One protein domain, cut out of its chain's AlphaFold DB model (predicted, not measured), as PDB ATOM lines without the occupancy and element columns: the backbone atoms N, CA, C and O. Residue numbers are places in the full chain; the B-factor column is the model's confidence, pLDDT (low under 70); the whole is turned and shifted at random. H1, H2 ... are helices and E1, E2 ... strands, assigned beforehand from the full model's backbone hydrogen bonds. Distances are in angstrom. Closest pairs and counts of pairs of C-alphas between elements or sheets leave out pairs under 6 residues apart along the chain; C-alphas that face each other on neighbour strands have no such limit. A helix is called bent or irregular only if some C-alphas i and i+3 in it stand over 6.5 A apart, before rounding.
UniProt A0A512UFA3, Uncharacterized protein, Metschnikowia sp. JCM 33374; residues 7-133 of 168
ATOM      1  N   ALA A   7      50.937 -42.945  78.803       91.56
ATOM      2  CA  ALA A   7      50.629 -41.602  79.269       91.56
ATOM      3  C   ALA A   7      51.646 -40.597  78.722       91.56
ATOM      4  O   ALA A   7      51.249 -39.605  78.122       91.56
ATOM      5  N   VAL A   8      52.945 -40.874  78.861       94.25
ATOM      6  CA  VAL A   8      54.017 -40.000  78.365       94.25
ATOM      7  C   VAL A   8      54.071 -39.990  76.834       94.25
ATOM      8  O   VAL A   8      54.280 -38.929  76.244       94.25
ATOM      9  N   ALA A   9      53.827 -41.135  76.186       94.81
ATOM     10  CA  ALA A   9      53.857 -41.272  74.732       94.81
ATOM     11  C   ALA A   9      52.899 -40.301  74.041       94.81
ATOM     12  O   ALA A   9      53.292 -39.657  73.074       94.81
ATOM     13  N   LYS A  10      51.692 -40.107  74.592       95.38
ATOM     14  CA  LYS A  10      50.709 -39.145  74.067       95.38
ATOM     15  C   LYS A  10      51.239 -37.709  74.033       95.38
ATOM     16  O   LYS A  10      50.959 -36.988  73.086       95.38
ATOM     17  N   TRP A  11      52.020 -37.301  75.032       96.06
ATOM     18  CA  TRP A  11      52.606 -35.956  75.082       96.06
ATOM     19  C   TRP A  11      53.821 -35.803  74.167       96.06
ATOM     20  O   TRP A  11      54.150 -34.696  73.759       96.06
ATOM     21  N   CYS A  12      54.489 -36.904  73.834       95.38
ATOM     22  CA  CYS A  12      55.717 -36.899  73.048       95.38
ATOM     23  C   CYS A  12      55.479 -37.132  71.546       95.38
ATOM     24  O   CYS A  12      56.445 -37.285  70.816       95.38
ATOM     25  N   VAL A  13      54.231 -37.159  71.061       95.38
ATOM     26  CA  VAL A  13      53.915 -37.512  69.659       95.38
ATOM     27  C   VAL A  13      54.411 -36.510  68.614       95.38
ATOM     28  O   VAL A  13      54.522 -36.867  67.446       95.38
ATOM     29  N   ALA A  14      54.668 -35.261  69.009       95.69
ATOM     30  CA  ALA A  14      55.025 -34.189  68.079       95.69
ATOM     31  C   ALA A  14      56.503 -34.204  67.652       95.69
ATOM     32  O   ALA A  14      56.844 -33.572  66.658       95.69
ATOM     33  N   ASP A  15      57.371 -34.903  68.389       97.25
ATOM     34  CA  ASP A  15      58.814 -34.961  68.144       97.25
ATOM     35  C   ASP A  15      59.375 -36.342  68.514       97.25
ATOM     36  O   ASP A  15      58.749 -37.140  69.207       97.25
ATOM     37  N   GLU A  16      60.610 -36.620  68.111       96.56
ATOM     38  CA  GLU A  16      61.322 -37.808  68.571       96.56
ATOM     39  C   GLU A  16      62.109 -37.551  69.862       96.56
ATOM     40  O   GLU A  16      62.609 -36.454  70.114       96.56
ATOM     41  N   PHE A  17      62.305 -38.604  70.661       96.88
ATOM     42  CA  PHE A  17      63.024 -38.538  71.935       96.88
ATOM     43  C   PHE A  17      64.147 -39.575  71.998       96.88
ATOM     44  O   PHE A  17      64.121 -40.605  71.316       96.88
ATOM     45  N   TYR A  18      65.157 -39.300  72.820       95.31
ATOM     46  CA  TYR A  18      66.231 -40.240  73.124       95.31
ATOM     47  C   TYR A  18      66.365 -40.449  74.631       95.31
ATOM     48  O   TYR A  18      66.064 -39.553  75.423       95.31
ATOM     49  N   ASP A  19      66.816 -41.643  75.014       95.69
ATOM     50  CA  ASP A  19      67.101 -41.976  76.406       95.69
ATOM     51  C   ASP A  19      68.337 -41.229  76.895       95.69
ATOM     52  O   ASP A  19      69.391 -41.235  76.254       95.69
ATOM     53  N   VAL A  20      68.216 -40.610  78.063       94.81
ATOM     54  CA  VAL A  20      69.343 -39.983  78.746       94.81
ATOM     55  C   VAL A  20      70.007 -41.041  79.627       94.81
ATOM     56  O   VAL A  20      69.355 -41.582  80.522       94.81
ATOM     57  N   PRO A  21      71.291 -41.362  79.402       91.88
ATOM     58  CA  PRO A  21      71.963 -42.393  80.174       91.88
ATOM     59  C   PRO A  21      72.219 -41.931  81.618       91.88
ATOM     60  O   PRO A  21      72.601 -40.784  81.862       91.88
ATOM     61  N   GLU A  22      72.069 -42.842  82.585       90.00
ATOM     62  CA  GLU A  22      72.376 -42.587  84.001       90.00
ATOM     63  C   GLU A  22      73.889 -42.631  84.270       90.00
ATOM     64  O   GLU A  22      74.414 -43.541  84.909       90.00
ATOM     65  N   ILE A  23      74.610 -41.631  83.767       90.81
ATOM     66  CA  ILE A  23      76.053 -41.480  83.971       90.81
ATOM     67  C   ILE A  23      76.295 -40.396  85.022       90.81
ATOM     68  O   ILE A  23      75.670 -39.335  84.990       90.81
ATOM     69  N   ASN A  24      77.220 -40.649  85.953       91.50
ATOM     70  CA  ASN A  24      77.656 -39.631  86.905       91.50
ATOM     71  C   ASN A  24      78.499 -38.569  86.183       91.50
ATOM     72  O   ASN A  24      79.649 -38.802  85.809       91.50
ATOM     73  N   MET A  25      77.922 -37.383  86.022       88.69
ATOM     74  CA  MET A  25      78.496 -36.234  85.330       88.69
ATOM     75  C   MET A  25      79.273 -35.305  86.267       88.69
ATOM     76  O   MET A  25      79.641 -34.212  85.848       88.69
ATOM     77  N   GLY A  26      79.541 -35.691  87.520       87.25
ATOM     78  CA  GLY A  26      80.125 -34.799  88.531       87.25
ATOM     79  C   GLY A  26      81.412 -34.089  88.095       87.25
ATOM     80  O   GLY A  26      81.594 -32.917  88.405       87.25
ATOM     81  N   ARG A  27      82.264 -34.749  87.298       85.75
ATOM     82  CA  ARG A  27      83.509 -34.163  86.754       85.75
ATOM     83  C   ARG A  27      83.281 -33.119  85.653       85.75
ATOM     84  O   ARG A  27      84.179 -32.336  85.369       85.75
ATOM     85  N   TYR A  28      82.104 -33.126  85.037       83.75
ATOM     86  CA  TYR A  28      81.705 -32.242  83.940       83.75
ATOM     87  C   TYR A  28      80.628 -31.235  84.369       83.75
ATOM     88  O   TYR A  28      80.203 -30.401  83.571       83.75
ATOM     89  N   ALA A  29      80.152 -31.330  85.611       81.81
ATOM     90  CA  ALA A  29      79.085 -30.494  86.122       81.81
ATOM     91  C   ALA A  29      79.584 -29.061  86.318       81.81
ATOM     92  O   ALA A  29      80.565 -28.818  87.019       81.81
ATOM     93  N   THR A  30      78.880 -28.098  85.727       77.56
ATOM     94  CA  THR A  30      79.195 -26.673  85.877       77.56
ATOM     95  C   THR A  30      78.099 -25.955  86.654       77.56
ATOM     96  O   THR A  30      76.924 -26.333  86.621       77.56
ATOM     97  N   VAL A  31      78.457 -24.866  87.339       72.81
ATOM     98  CA  VAL A  31      77.468 -24.019  88.024       72.81
ATOM     99  C   VAL A  31      76.452 -23.416  87.044       72.81
ATOM    100  O   VAL A  31      75.276 -23.295  87.383       72.81
ATOM    101  N   PHE A  32      76.876 -23.120  85.810       68.06
ATOM    102  CA  PHE A  32      76.017 -22.579  84.754       68.06
ATOM    103  C   PHE A  32      74.868 -23.526  84.396       68.06
ATOM    104  O   PHE A  32      73.751 -23.082  84.127       68.06
ATOM    105  N   HIS A  33      75.118 -24.833  84.461       76.50
ATOM    106  CA  HIS A  33      74.180 -25.870  84.036       76.50
ATOM    107  C   HIS A  33      73.493 -26.572  85.208       76.50
ATOM    108  O   HIS A  33      72.799 -27.568  85.015       76.50
ATOM    109  N   ARG A  34      73.601 -26.020  86.427       81.62
ATOM    110  CA  ARG A  34      73.063 -26.621  87.657       81.62
ATOM    111  C   ARG A  34      71.587 -27.028  87.567       81.62
ATOM    112  O   ARG A  34      71.198 -28.009  88.191       81.62
ATOM    113  N   LYS A  35      70.771 -26.312  86.782       84.00
ATOM    114  CA  LYS A  35      69.337 -26.611  86.586       84.00
ATOM    115  C   LYS A  35      69.085 -27.940  85.855       84.00
ATOM    116  O   LYS A  35      68.012 -28.521  86.014       84.00
ATOM    117  N   LEU A  36      70.054 -28.426  85.079       90.31
ATOM    118  CA  LEU A  36      69.978 -29.726  84.413       90.31
ATOM    119  C   LEU A  36      70.239 -30.894  85.352       90.31
ATOM    120  O   LEU A  36      69.982 -32.029  84.961       90.31
ATOM    121  N   TYR A  37      70.771 -30.647  86.546       91.25
ATOM    122  CA  TYR A  37      71.287 -31.712  87.385       91.25
ATOM    123  C   TYR A  37      70.339 -32.101  88.516       91.25
ATOM    124  O   TYR A  37      69.597 -31.288  89.066       91.25
ATOM    125  N   THR A  38      70.428 -33.371  88.893       93.19
ATOM    126  CA  THR A  38      69.946 -33.917  90.156       93.19
ATOM    127  C   THR A  38      71.133 -34.469  90.939       93.19
ATOM    128  O   THR A  38      72.035 -35.080  90.362       93.19
ATOM    129  N   PHE A  39      71.144 -34.232  92.248       88.81
ATOM    130  CA  PHE A  39      72.252 -34.613  93.122       88.81
ATOM    131  C   PHE A  39      71.889 -35.863  93.926       88.81
ATOM    132  O   PHE A  39      70.857 -35.907  94.605       88.81
ATOM    133  N   GLY A  40      72.749 -36.873  93.829       84.88
ATOM    134  CA  GLY A  40      72.707 -38.099  94.612       84.88
ATOM    135  C   GLY A  40      73.078 -37.871  96.077       84.88
ATOM    136  O   GLY A  40      73.454 -36.773  96.492       84.88
ATOM    137  N   VAL A  41      72.931 -38.922  96.879       81.12
ATOM    138  CA  VAL A  41      73.174 -38.869  98.329       81.12
ATOM    139  C   VAL A  41      74.673 -38.773  98.642       81.12
ATOM    140  O   VAL A  41      75.033 -38.134  99.624       81.12
ATOM    141  N   ASN A  42      75.545 -39.301  97.775       85.06
ATOM    142  CA  ASN A  42      77.001 -39.290  97.954       85.06
ATOM    143  C   ASN A  42      77.687 -38.246  97.056       85.06
ATOM    144  O   ASN A  42      78.833 -38.422  96.642       85.06
ATOM    145  N   GLY A  43      76.979 -37.167  96.709       81.69
ATOM    146  CA  GLY A  43      77.510 -36.106  95.851       81.69
ATOM    147  C   GLY A  43      77.604 -36.476  94.368       81.69
ATOM    148  O   GLY A  43      78.213 -35.736  93.597       81.69
ATOM    149  N   GLU A  44      77.002 -37.590  93.940       90.12
ATOM    150  CA  GLU A  44      76.898 -37.916  92.518       90.12
ATOM    151  C   GLU A  44      76.018 -36.892  91.793       90.12
ATOM    152  O   GLU A  44      75.046 -36.381  92.353       90.12
ATOM    153  N   VAL A  45      76.319 -36.613  90.526       92.44
ATOM    154  CA  VAL A  45      75.566 -35.640  89.729       92.44
ATOM    155  C   VAL A  45      75.027 -36.334  88.491       92.44
ATOM    156  O   VAL A  45      75.799 -36.859  87.697       92.44
ATOM    157  N   TYR A  46      73.711 -36.317  88.303       94.38
ATOM    158  CA  TYR A  46      73.051 -36.913  87.139       94.38
ATOM    159  C   TYR A  46      72.244 -35.858  86.394       94.38
ATOM    160  O   TYR A  46      71.809 -34.875  86.989       94.38
ATOM    161  N   ILE A  47      72.000 -36.065  85.103       94.62
ATOM    162  CA  ILE A  47      71.027 -35.252  84.369       94.62
ATOM    163  C   ILE A  47      69.628 -35.575  84.915       94.62
ATOM    164  O   ILE A  47      69.290 -36.733  85.142       94.62
ATOM    165  N   LYS A  48      68.807 -34.551  85.167       95.19
ATOM    166  CA  LYS A  48      67.484 -34.708  85.790       95.19
ATOM    167  C   LYS A  48      66.453 -35.399  84.896       95.19
ATOM    168  O   LYS A  48      65.406 -35.804  85.398       95.19
ATOM    169  N   PHE A  49      66.725 -35.504  83.600       96.50
ATOM    170  CA  PHE A  49      65.845 -36.084  82.591       96.50
ATOM    171  C   PHE A  49      66.137 -37.570  82.390       96.50
ATOM    172  O   PHE A  49      67.295 -37.970  82.404       96.50
ATOM    173  N   SER A  50      65.094 -38.367  82.165       96.25
ATOM    174  CA  SER A  50      65.209 -39.747  81.668       96.25
ATOM    175  C   SER A  50      65.161 -39.810  80.142       96.25
ATOM    176  O   SER A  50      65.761 -40.699  79.545       96.25
ATOM    177  N   LYS A  51      64.470 -38.859  79.504       96.81
ATOM    178  CA  LYS A  51      64.394 -38.716  78.047       96.81
ATOM    179  C   LYS A  51      64.447 -37.244  77.656       96.81
ATOM    180  O   LYS A  51      63.897 -36.402  78.368       96.81
ATOM    181  N   LEU A  52      65.066 -36.943  76.521       97.06
ATOM    182  CA  LEU A  52      65.165 -35.592  75.961       97.06
ATOM    183  C   LEU A  52      64.700 -35.566  74.508       97.06
ATOM    184  O   LEU A  52      64.851 -36.548  73.779       97.06
ATOM    185  N   ASN A  53      64.125 -34.435  74.109       96.94
ATOM    186  CA  ASN A  53      63.680 -34.195  72.744       96.94
ATOM    187  C   ASN A  53      64.891 -34.142  71.794       96.94
ATOM    188  O   ASN A  53      65.835 -33.385  72.029       96.94
ATOM    189  N   ARG A  54      64.875 -34.931  70.712       95.62
ATOM    190  CA  ARG A  54      65.978 -35.042  69.740       95.62
ATOM    191  C   ARG A  54      66.238 -33.758  68.972       95.62
ATOM    192  O   ARG A  54      67.327 -33.609  68.411       95.62
ATOM    193  N   ASN A  55      65.273 -32.849  68.912       93.88
ATOM    194  CA  ASN A  55      65.446 -31.564  68.248       93.88
ATOM    195  C   ASN A  55      66.254 -30.577  69.104       93.88
ATOM    196  O   ASN A  55      66.779 -29.609  68.559       93.88
ATOM    197  N   LEU A  56      66.472 -30.855  70.393       91.75
ATOM    198  CA  LEU A  56      67.440 -30.149  71.238       91.75
ATOM    199  C   LEU A  56      68.819 -30.796  71.059       91.75
ATOM    200  O   LEU A  56      69.054 -31.918  71.504       91.75
ATOM    201  N   LYS A  57      69.726 -30.114  70.351       87.75
ATOM    202  CA  LYS A  57      71.007 -30.692  69.907       87.75
ATOM    203  C   LYS A  57      72.134 -30.493  70.918       87.75
ATOM    204  O   LYS A  57      73.173 -31.139  70.803       87.75
ATOM    205  N   SER A  58      71.936 -29.620  71.901       87.69
ATOM    206  CA  SER A  58      72.910 -29.320  72.948       87.69
ATOM    207  C   SER A  58      72.247 -29.246  74.327       87.69
ATOM    208  O   SER A  58      71.045 -29.009  74.445       87.69
ATOM    209  N   LEU A  59      73.031 -29.416  75.396       85.69
ATOM    210  CA  LEU A  59      72.542 -29.177  76.760       85.69
ATOM    211  C   LEU A  59      72.176 -27.700  76.994       85.69
ATOM    212  O   LEU A  59      71.308 -27.413  77.819       85.69
ATOM    213  N   ASP A  60      72.774 -26.784  76.234       82.75
ATOM    214  CA  ASP A  60      72.465 -25.356  76.292       82.75
ATOM    215  C   ASP A  60      71.054 -25.086  75.749       82.75
ATOM    216  O   ASP A  60      70.281 -24.366  76.393       82.75
ATOM    217  N   ASP A  61      70.659 -25.754  74.655       85.88
ATOM    218  CA  ASP A  61      69.287 -25.720  74.126       85.88
ATOM    219  C   ASP A  61      68.292 -26.142  75.213       85.88
ATOM    220  O   ASP A  61      67.285 -25.471  75.456       85.88
ATOM    221  N   VAL A  62      68.603 -27.243  75.906       90.19
ATOM    222  CA  VAL A  62      67.756 -27.786  76.974       90.19
ATOM    223  C   VAL A  62      67.608 -26.770  78.106       90.19
ATOM    224  O   VAL A  62      66.491 -26.526  78.558       90.19
ATOM    225  N   ILE A  63      68.697 -26.136  78.552       86.50
ATOM    226  CA  ILE A  63      68.666 -25.131  79.632       86.50
ATOM    227  C   ILE A  63      67.828 -23.922  79.253       86.50
ATOM    228  O   ILE A  63      67.076 -23.401  80.087       86.50
ATOM    229  N   LEU A  64      67.986 -23.440  78.023       83.19
ATOM    230  CA  LEU A  64      67.261 -22.272  77.551       83.19
ATOM    231  C   LEU A  64      65.755 -22.543  77.551       83.19
ATOM    232  O   LEU A  64      64.991 -21.741  78.094       83.19
ATOM    233  N   MET A  65      65.341 -23.694  77.014       86.94
ATOM    234  CA  MET A  65      63.932 -24.089  76.985       86.94
ATOM    235  C   MET A  65      63.385 -24.328  78.390       86.94
ATOM    236  O   MET A  65      62.347 -23.776  78.754       86.94
ATOM    237  N   ASP A  66      64.130 -25.055  79.219       86.56
ATOM    238  CA  ASP A  66      63.769 -25.333  80.604       86.56
ATOM    239  C   ASP A  66      63.697 -24.059  81.465       86.56
ATOM    240  O   ASP A  66      63.021 -24.007  82.483       86.56
ATOM    241  N   THR A  67      64.371 -22.970  81.099       78.56
ATOM    242  CA  THR A  67      64.262 -21.704  81.847       78.56
ATOM    243  C   THR A  67      62.869 -21.078  81.747       78.56
ATOM    244  O   THR A  67      62.447 -20.406  82.685       78.56
ATOM    245  N   LYS A  68      62.142 -21.326  80.654       75.44
ATOM    246  CA  LYS A  68      60.796 -20.792  80.396       75.44
ATOM    247  C   LYS A  68      59.735 -21.900  80.366       75.44
ATOM    248  O   LYS A  68      58.760 -21.789  79.625       75.44
ATOM    249  N   SER A  69      59.972 -22.978  81.106       86.44
ATOM    250  CA  SER A  69      59.134 -24.170  81.100       86.44
ATOM    251  C   SER A  69      58.221 -24.267  82.321       86.44
ATOM    252  O   SER A  69      58.402 -23.575  83.327       86.44
ATOM    253  N   CYS A  70      57.262 -25.184  82.221       87.94
ATOM    254  CA  CYS A  70      56.435 -25.669  83.315       87.94
ATOM    255  C   CYS A  70      56.603 -27.187  83.445       87.94
ATOM    256  O   CYS A  70      56.785 -27.890  82.450       87.94
ATOM    257  N   ASN A  71      56.490 -27.699  84.671       91.69
ATOM    258  CA  ASN A  71      56.423 -29.138  84.912       91.69
ATOM    259  C   ASN A  71      54.955 -29.570  84.909       91.69
ATOM    260  O   ASN A  71      54.164 -29.024  85.679       91.69
ATOM    261  N   LEU A  72      54.602 -30.560  84.093       92.62
ATOM    262  CA  LEU A  72      53.264 -31.153  84.072       92.62
ATOM    263  C   LEU A  72      53.315 -32.588  84.576       92.62
ATOM    264  O   LEU A  72      54.191 -33.357  84.179       92.62
ATOM    265  N   ARG A  73      52.364 -32.946  85.439       94.06
ATOM    266  CA  ARG A  73      52.146 -34.329  85.866       94.06
ATOM    267  C   ARG A  73      51.290 -35.022  84.815       94.06
ATOM    268  O   ARG A  73      50.183 -34.567  84.560       94.06
ATOM    269  N   VAL A  74      51.762 -36.118  84.234       94.06
ATOM    270  CA  VAL A  74      51.040 -36.820  83.151       94.06
ATOM    271  C   VAL A  74      50.547 -38.204  83.555       94.06
ATOM    272  O   VAL A  74      49.649 -38.746  82.918       94.06
ATOM    273  N   SER A  75      51.072 -38.751  84.651       92.00
ATOM    274  CA  SER A  75      50.552 -39.952  85.309       92.00
ATOM    275  C   SER A  75      50.835 -39.895  86.815       92.00
ATOM    276  O   SER A  75      51.287 -38.873  87.336       92.00
ATOM    277  N   GLU A  76      50.563 -40.977  87.547       88.38
ATOM    278  CA  GLU A  76      50.802 -41.033  88.992       88.38
ATOM    279  C   GLU A  76      52.254 -40.697  89.362       88.38
ATOM    280  O   GLU A  76      52.473 -39.961  90.319       88.38
ATOM    281  N   ASN A  77      53.238 -41.154  88.586       87.94
ATOM    282  CA  ASN A  77      54.659 -41.009  88.922       87.94
ATOM    283  C   ASN A  77      55.501 -40.430  87.782       87.94
ATOM    284  O   ASN A  77      56.725 -40.544  87.799       87.94
ATOM    285  N   GLU A  78      54.865 -39.821  86.783       93.44
ATOM    286  CA  GLU A  78      55.561 -39.301  85.611       93.44
ATOM    287  C   GLU A  78      55.248 -37.832  85.397       93.44
ATOM    288  O   GLU A  78      54.095 -37.388  85.417       93.44
ATOM    289  N   TYR A  79      56.320 -37.087  85.162       95.88
ATOM    290  CA  TYR A  79      56.273 -35.669  84.889       95.88
ATOM    291  C   TYR A  79      57.095 -35.362  83.650       95.88
ATOM    292  O   TYR A  79      58.162 -35.939  83.418       95.88
ATOM    293  N   ILE A  80      56.609 -34.393  82.893       96.38
ATOM    294  CA  ILE A  80      57.289 -33.844  81.729       96.38
ATOM    295  C   ILE A  80      57.589 -32.370  81.961       96.38
ATOM    296  O   ILE A  80      56.911 -31.694  82.738       96.38
ATOM    297  N   ILE A  81      58.598 -31.875  81.258       95.50
ATOM    298  CA  ILE A  81      58.860 -30.447  81.142       95.50
ATOM    299  C   ILE A  81      58.302 -29.977  79.807       95.50
ATOM    300  O   ILE A  81      58.698 -30.493  78.760       95.50
ATOM    301  N   VAL A  82      57.420 -28.982  79.847       94.38
ATOM    302  CA  VAL A  82      56.844 -28.366  78.650       94.38
ATOM    303  C   VAL A  82      57.244 -26.912  78.541       94.38
ATOM    304  O   VAL A  82      57.356 -26.199  79.538       94.38
ATOM    305  N   VAL A  83      57.428 -26.463  77.313       92.25
ATOM    306  CA  VAL A  83      57.529 -25.055  76.969       92.25
ATOM    307  C   VAL A  83      56.243 -24.650  76.261       92.25
ATOM    308  O   VAL A  83      55.766 -25.383  75.405       92.25
ATOM    309  N   GLY A  84      55.671 -23.514  76.647       88.00
ATOM    310  CA  GLY A  84      54.451 -22.985  76.041       88.00
ATOM    311  C   GLY A  84      54.603 -21.531  75.623       88.00
ATOM    312  O   GLY A  84      55.542 -20.833  76.048       88.00
ATOM    313  N   ASP A  85      53.686 -21.094  74.772       79.50
ATOM    314  CA  ASP A  85      53.412 -19.683  74.531       79.50
ATOM    315  C   ASP A  85      52.294 -19.221  75.481       79.50
ATOM    316  O   ASP A  85      51.502 -20.029  75.952       79.50
ATOM    317  N   LYS A  86      52.258 -17.936  75.830       72.62
ATOM    318  CA  LYS A  86      51.139 -17.367  76.595       72.62
ATOM    319  C   LYS A  86      49.998 -16.931  75.687       72.62
ATOM    320  O   LYS A  86      48.860 -16.889  76.141       72.62
ATOM    321  N   ASP A  87      50.325 -16.602  74.441       78.38
ATOM    322  CA  ASP A  87      49.379 -16.035  73.482       78.38
ATOM    323  C   ASP A  87      48.750 -17.117  72.586       78.38
ATOM    324  O   ASP A  87      47.818 -16.844  71.832       78.38
ATOM    325  N   SER A  88      49.237 -18.360  72.679       81.75
ATOM    326  CA  SER A  88      48.630 -19.539  72.057       81.75
ATOM    327  C   SER A  88      48.633 -20.707  73.037       81.75
ATOM    328  O   SER A  88      49.570 -20.847  73.817       81.75
ATOM    329  N   ASP A  89      47.630 -21.583  72.958       87.88
ATOM    330  CA  ASP A  89      47.576 -22.838  73.728       87.88
ATOM    331  C   ASP A  89      48.603 -23.884  73.236       87.88
ATOM    332  O   ASP A  89      48.502 -25.078  73.538       87.88
ATOM    333  N   ASP A  90      49.593 -23.446  72.455       93.44
ATOM    334  CA  ASP A  90      50.636 -24.282  71.896       93.44
ATOM    335  C   ASP A  90      51.682 -24.618  72.950       93.44
ATOM    336  O   ASP A  90      52.213 -23.750  73.656       93.44
ATOM    337  N   ILE A  91      52.042 -25.895  72.991       94.44
ATOM    338  CA  ILE A  91      53.073 -26.417  73.874       94.44
ATOM    339  C   ILE A  91      53.976 -27.409  73.141       94.44
ATOM    340  O   ILE A  91      53.550 -28.113  72.229       94.44
ATOM    341  N   ALA A  92      55.219 -27.515  73.596       95.56
ATOM    342  CA  ALA A  92      56.150 -28.554  73.174       95.56
ATOM    343  C   ALA A  92      56.828 -29.197  74.385       95.56
ATOM    344  O   ALA A  92      57.089 -28.545  75.400       95.56
ATOM    345  N   VAL A  93      57.149 -30.485  74.275       96.88
ATOM    346  CA  VAL A  93      57.811 -31.238  75.344       96.88
ATOM    347  C   VAL A  93      59.327 -31.134  75.199       96.88
ATOM    348  O   VAL A  93      59.903 -31.516  74.183       96.88
ATOM    349  N   VAL A  94      59.986 -30.651  76.251       96.31
ATOM    350  CA  VAL A  94      61.453 -30.569  76.358       96.31
ATOM    351  C   VAL A  94      62.037 -31.940  76.692       96.31
ATOM    352  O   VAL A  94      63.029 -32.374  76.107       96.31
ATOM    353  N   GLY A  95      61.420 -32.637  77.645       96.94
ATOM    354  CA  GLY A  95      61.881 -33.937  78.105       96.94
ATOM    355  C   GLY A  95      61.053 -34.487  79.257       96.94
ATOM    356  O   GLY A  95      60.189 -33.807  79.816       96.94
ATOM    357  N   VAL A  96      61.354 -35.726  79.620       97.19
ATOM    358  CA  VAL A  96      60.698 -36.467  80.701       97.19
ATOM    359  C   VAL A  96      61.599 -36.434  81.927       97.19
ATOM    360  O   VAL A  96      62.803 -36.679  81.820       97.19
ATOM    361  N   LEU A  97      61.039 -36.120  83.096       96.06
ATOM    362  CA  LEU A  97      61.793 -36.120  84.346       96.06
ATOM    363  C   LEU A  97      62.138 -37.552  84.771       96.06
ATOM    364  O   LEU A  97      61.323 -38.469  84.692       96.06
ATOM    365  N   SER A  98      63.366 -37.739  85.248       95.12
ATOM    366  CA  SER A  98      63.817 -39.013  85.806       95.12
ATOM    367  C   SER A  98      63.167 -39.275  87.161       95.12
ATOM    368  O   SER A  98      63.002 -38.360  87.971       95.12
ATOM    369  N   LYS A  99      62.897 -40.550  87.459       92.38
ATOM    370  CA  LYS A  99      62.401 -40.978  88.774       92.38
ATOM    371  C   LYS A  99      63.288 -40.476  89.915       92.38
ATOM    372  O   LYS A  99      62.789 -39.923  90.884       92.38
ATOM    373  N   ARG A 100      64.613 -40.553  89.749       91.56
ATOM    374  CA  ARG A 100      65.591 -40.035  90.719       91.56
ATOM    375  C   ARG A 100      65.353 -38.564  91.060       91.56
ATOM    376  O   ARG A 100      65.449 -38.183  92.223       91.56
ATOM    377  N   TYR A 101      65.087 -37.726  90.058       93.50
ATOM    378  CA  TYR A 101      64.792 -36.313  90.287       93.50
ATOM    379  C   TYR A 101      63.449 -36.120  90.999       93.50
ATOM    380  O   TYR A 101      63.376 -35.314  91.926       93.50
ATOM    381  N   LEU A 102      62.419 -36.877  90.612       92.38
ATOM    382  CA  LEU A 102      61.099 -36.817  91.245       92.38
ATOM    383  C   LEU A 102      61.152 -37.222  92.721       92.38
ATOM    384  O   LEU A 102      60.662 -36.474  93.566       92.38
ATOM    385  N   ASP A 103      61.814 -38.338  93.025       91.19
ATOM    386  CA  ASP A 103      61.969 -38.869  94.380       91.19
ATOM    387  C   ASP A 103      62.783 -37.902  95.253       91.19
ATOM    388  O   ASP A 103      62.366 -37.539  96.352       91.19
ATOM    389  N   LYS A 104      63.920 -37.402  94.741       90.56
ATOM    390  CA  LYS A 104      64.804 -36.479  95.476       90.56
ATOM    391  C   LYS A 104      64.105 -35.184  95.885       90.56
ATOM    392  O   LYS A 104      64.415 -34.636  96.940       90.56
ATOM    393  N   ASN A 105      63.210 -34.682  95.038       88.56
ATOM    394  CA  ASN A 105      62.491 -33.429  95.259       88.56
ATOM    395  C   ASN A 105      61.057 -33.655  95.770       88.56
ATOM    396  O   ASN A 105      60.298 -32.696  95.888       88.56
ATOM    397  N   ASN A 106      60.691 -34.908  96.060       88.25
ATOM    398  CA  ASN A 106      59.390 -35.316  96.578       88.25
ATOM    399  C   ASN A 106      58.202 -34.714  95.799       88.25
ATOM    400  O   ASN A 106      57.271 -34.165  96.383       88.25
ATOM    401  N   PHE A 107      58.231 -34.784  94.462       85.25
ATOM    402  CA  PHE A 107      57.242 -34.117  93.591       85.25
ATOM    403  C   PHE A 107      55.787 -34.514  93.889       85.25
ATOM    404  O   PHE A 107      54.871 -33.698  93.755       85.25
ATOM    405  N   ASN A 108      55.569 -35.750  94.332       81.62
ATOM    406  CA  ASN A 108      54.236 -36.278  94.603       81.62
ATOM    407  C   ASN A 108      53.567 -35.659  95.846       81.62
ATOM    408  O   ASN A 108      52.351 -35.771  95.986       81.62
ATOM    409  N   GLN A 109      54.309 -34.955  96.712       82.69
ATOM    410  CA  GLN A 109      53.743 -34.323  97.914       82.69
ATOM    411  C   GLN A 109      52.801 -33.151  97.608       82.69
ATOM    412  O   GLN A 109      51.962 -32.797  98.428       82.69
ATOM    413  N   TYR A 110      52.927 -32.539  96.427       75.75
ATOM    414  CA  TYR A 110      52.234 -31.292  96.094       75.75
ATOM    415  C   TYR A 110      50.799 -31.488  95.573       75.75
ATOM    416  O   TYR A 110      50.171 -30.523  95.146       75.75
ATOM    417  N   GLY A 111      50.268 -32.719  95.565       69.56
ATOM    418  CA  GLY A 111      48.873 -32.991  95.186       69.56
ATOM    419  C   GLY A 111      48.497 -32.563  93.758       69.56
ATOM    420  O   GLY A 111      47.331 -32.289  93.478       69.56
ATOM    421  N   VAL A 112      49.477 -32.471  92.850       77.19
ATOM    422  CA  VAL A 112      49.275 -31.951  91.487       77.19
ATOM    423  C   VAL A 112      48.326 -32.868  90.712       77.19
ATOM    424  O   VAL A 112      48.544 -34.081  90.650       77.19
ATOM    425  N   LYS A 113      47.278 -32.289  90.111       87.81
ATOM    426  CA  LYS A 113      46.343 -33.011  89.235       87.81
ATOM    427  C   LYS A 113      47.063 -33.490  87.973       87.81
ATOM    428  O   LYS A 113      47.913 -32.780  87.444       87.81
ATOM    429  N   ILE A 114      46.686 -34.671  87.487       91.94
ATOM    430  CA  ILE A 114      47.151 -35.169  86.189       91.94
ATOM    431  C   ILE A 114      46.627 -34.228  85.097       91.94
ATOM    432  O   ILE A 114      45.439 -33.902  85.065       91.94
ATOM    433  N   SER A 115      47.535 -33.747  84.251       91.62
ATOM    434  CA  SER A 115      47.252 -32.819  83.165       91.62
ATOM    435  C   SER A 115      46.473 -33.499  82.045       91.62
ATOM    436  O   SER A 115      46.744 -34.639  81.673       91.62
ATOM    437  N   ASP A 116      45.519 -32.757  81.492       89.62
ATOM    438  CA  ASP A 116      44.687 -33.189  80.379       89.62
ATOM    439  C   ASP A 116      45.241 -32.620  79.071       89.62
ATOM    440  O   ASP A 116      45.250 -31.407  78.863       89.62
ATOM    441  N   ILE A 117      45.724 -33.517  78.216       89.94
ATOM    442  CA  ILE A 117      46.372 -33.198  76.943       89.94
ATOM    443  C   ILE A 117      45.435 -32.501  75.953       89.94
ATOM    444  O   ILE A 117      45.898 -31.759  75.095       89.94
ATOM    445  N   THR A 118      44.116 -32.688  76.062       89.88
ATOM    446  CA  THR A 118      43.166 -32.109  75.097       89.88
ATOM    447  C   THR A 118      42.970 -30.605  75.283       89.88
ATOM    448  O   THR A 118      42.232 -29.986  74.523       89.88
ATOM    449  N   LYS A 119      43.583 -30.012  76.314       87.88
ATOM    450  CA  LYS A 119      43.498 -28.578  76.631       87.88
ATOM    451  C   LYS A 119      44.598 -27.744  75.984       87.88
ATOM    452  O   LYS A 119      44.686 -26.554  76.257       87.88
ATOM    453  N   CYS A 120      45.460 -28.370  75.200       89.44
ATOM    454  CA  CYS A 120      46.607 -27.726  74.589       89.44
ATOM    455  C   CYS A 120      46.841 -28.276  73.187       89.44
ATOM    456  O   CYS A 120      46.457 -29.404  72.872       89.44
ATOM    457  N   ASN A 121      47.512 -27.484  72.362       93.81
ATOM    458  CA  ASN A 121      47.945 -27.889  71.040       93.81
ATOM    459  C   ASN A 121      49.411 -28.335  71.096       93.81
ATOM    460  O   ASN A 121      50.316 -27.530  71.321       93.81
ATOM    461  N   LEU A 122      49.654 -29.632  70.926       94.88
ATOM    462  CA  LEU A 122      51.014 -30.165  70.897       94.88
ATOM    463  C   LEU A 122      51.665 -29.882  69.549       94.88
ATOM    464  O   LEU A 122      51.206 -30.351  68.509       94.88
ATOM    465  N   VAL A 123      52.771 -29.151  69.589       95.81
ATOM    466  CA  VAL A 123      53.551 -28.768  68.413       95.81
ATOM    467  C   VAL A 123      55.014 -29.160  68.595       95.81
ATOM    468  O   VAL A 123      55.473 -29.411  69.711       95.81
ATOM    469  N   SER A 124      55.760 -29.202  67.490       95.50
ATOM    470  CA  SER A 124      57.201 -29.457  67.543       95.50
ATOM    471  C   SER A 124      57.930 -28.366  68.328       95.50
ATOM    472  O   SER A 124      57.625 -27.171  68.221       95.50
ATOM    473  N   ILE A 125      58.952 -28.768  69.083       93.62
ATOM    474  CA  ILE A 125      59.808 -27.849  69.834       93.62
ATOM    475  C   ILE A 125      60.585 -26.877  68.939       93.62
ATOM    476  O   ILE A 125      60.993 -25.812  69.414       93.62
ATOM    477  N   ASP A 126      60.763 -27.190  67.652       91.06
ATOM    478  CA  ASP A 126      61.453 -26.304  66.712       91.06
ATOM    479  C   ASP A 126      60.752 -24.944  66.583       91.06
ATOM    480  O   ASP A 126      61.438 -23.919  66.582       91.06
ATOM    481  N   LYS A 127      59.411 -24.900  66.678       90.19
ATOM    482  CA  LYS A 127      58.640 -23.642  66.743       90.19
ATOM    483  C   LYS A 127      59.147 -22.715  67.856       90.19
ATOM    484  O   LYS A 127      59.276 -21.504  67.676       90.19
ATOM    485  N   PHE A 128      59.459 -23.278  69.023       86.69
ATOM    486  CA  PHE A 128      59.950 -22.514  70.172       86.69
ATOM    487  C   PHE A 128      61.438 -22.183  70.065       86.69
ATOM    488  O   PHE A 128      61.861 -21.127  70.543       86.69
ATOM    489  N   LYS A 129      62.236 -23.052  69.436       82.62
ATOM    490  CA  LYS A 129      63.660 -22.800  69.190       82.62
ATOM    491  C   LYS A 129      63.876 -21.657  68.209       82.62
ATOM    492  O   LYS A 129      64.718 -20.809  68.484       82.62
ATOM    493  N   GLU A 130      63.118 -21.598  67.120       76.12
ATOM    494  CA  GLU A 130      63.201 -20.518  66.130       76.12
ATOM    495  C   GLU A 130      62.850 -19.164  66.756       76.12
ATOM    496  O   GLU A 130      63.617 -18.206  66.650       76.12
ATOM    497  N   ALA A 131      61.752 -19.108  67.515       67.50
ATOM    498  CA  ALA A 131      61.307 -17.888  68.182       67.50
ATOM    499  C   ALA A 131      62.268 -17.410  69.287       67.50
ATOM    500  O   ALA A 131      62.352 -16.215  69.580       67.50
ATOM    501  N   ARG A 132      62.980 -18.332  69.951       68.06
ATOM    502  CA  ARG A 132      63.805 -18.013  71.133       68.06
ATOM    503  C   ARG A 132      65.305 -17.974  70.831       68.06
ATOM    504  O   ARG A 132      66.015 -17.276  71.550       68.06
ATOM    505  N   GLY A 133      65.747 -18.584  69.728       55.03
ATOM    506  CA  GLY A 133      67.067 -18.520  69.088       55.03
ATOM    507  C   GLY A 133      68.258 -18.797  70.012       55.03
ATOM    508  O   GLY A 133      68.584 -17.962  70.851       55.03
TER     509      GLY A 133
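What this domain is: This is residues 7 to 133 of the 168 residues of an uncharacterized protein of Metschnikowia sp. JCM 33374 (UniProt A0A512UFA3). A strongly twisted sheet of five strands in the order E1, E4, E7, E6, E5 makes the middle of the domain, with the short helix H1 over one face and H3 over the other. Beyond one end of this sheet sits the small hairpin of E2 and E3, with H2 and H4 packed on it, while residues 111 to 125 pass round the outside to H6, which grazes the sheet. The printed part has 127 residues with six named helices and seven named strands, along the chain H1 E1 H2 E2 E3 E4 H3 E5 E6 E7 H4 H5 H6. Both sheets are antiparallel and the class is mixed, helices and strands; the whole is compact, with a radius of gyration of the C-alphas of 14.3 A and spans of 42 by 35 by 23 A.

How they stand to each other: H1, residues 7 to 11, is on the five-stranded sheet, over E7, residues 90 to 97, at a height over the sheet of 8.6 A; the closest C-alphas are those of Trp 11 and Val 93, 7.0 A apart. E1, residues 17 to 19, is an edge strand, antiparallel to E4, residues 49 to 53, with N 18 and O 52 2.9 A apart. H2, residues 31 to 36, is irregular, with C-alphas 32 and 35 8.0 A apart. E2, residues 37 to 39, and E3, residues 45 to 47, form a hairpin, with N 38 and O 46 2.8 A apart; E3 runs on into E4 at 36 degrees. H3, residues 59 to 67, is on the opposite face from H1, at a height over the sheet of 8.8 A. H2 and H3 touch, the closest C-alphas being those of Leu 36 and Ile 63, 6.8 A apart; at 71 degrees they are only just about perpendicular. E5, residues 69 to 73, E6, residues 79 to 84, and E7 form a meander, each strand the antiparallel neighbour of the one before; N 70 and O 82 are 2.9 A apart, and N 83 and O 92 2.8 A. E7 bends by 56 degrees at residue 94, and N 50 of E4 and O 96 of E7 are 2.9 A apart. H4, residues 99 to 104, only grazes the five-stranded sheet; its closest C-alpha to E2 is that of Tyr 101, 5.7 A from that of Thr 38. H5, residues 107 to 110, is close to H4 but not clearly touching it, the closest C-alphas being those of Leu 102 and Asn 108, 7.7 A apart. H6, residues 126 to 132, only grazes the sheet with residues 126 to 128. In H3, H4 and H6 every O i to N i+4 pair is within hydrogen-bond range; H1 has 0 of 1 and H2 0 of 2, with 1 of 2 and 2 of 3 O i to N i+3 pairs within range, and H5 is too short for an i+4 pair.

Where its parts are: H1 begins at C-alpha 7, (50.629, -41.602, 79.269). H3 is 12.3 A long, E5 13.2 A, E6 15.6 A and E7 20.5 A, from C-alpha 90 at (50.636, -24.282, 71.896). H6, 9.7 A long, ends at C-alpha 132, (63.805, -18.013, 71.133).

The domain as a whole: The two C-alphas farthest apart are those of Asn 42 and Asp 87, at 43.6 A. The printed part has no cut; the links E1 to H2 and H5 to H6 are long. Mean pLDDT of the printed part is 88.8, with residues 32, 111 and 131 to 133 under 70.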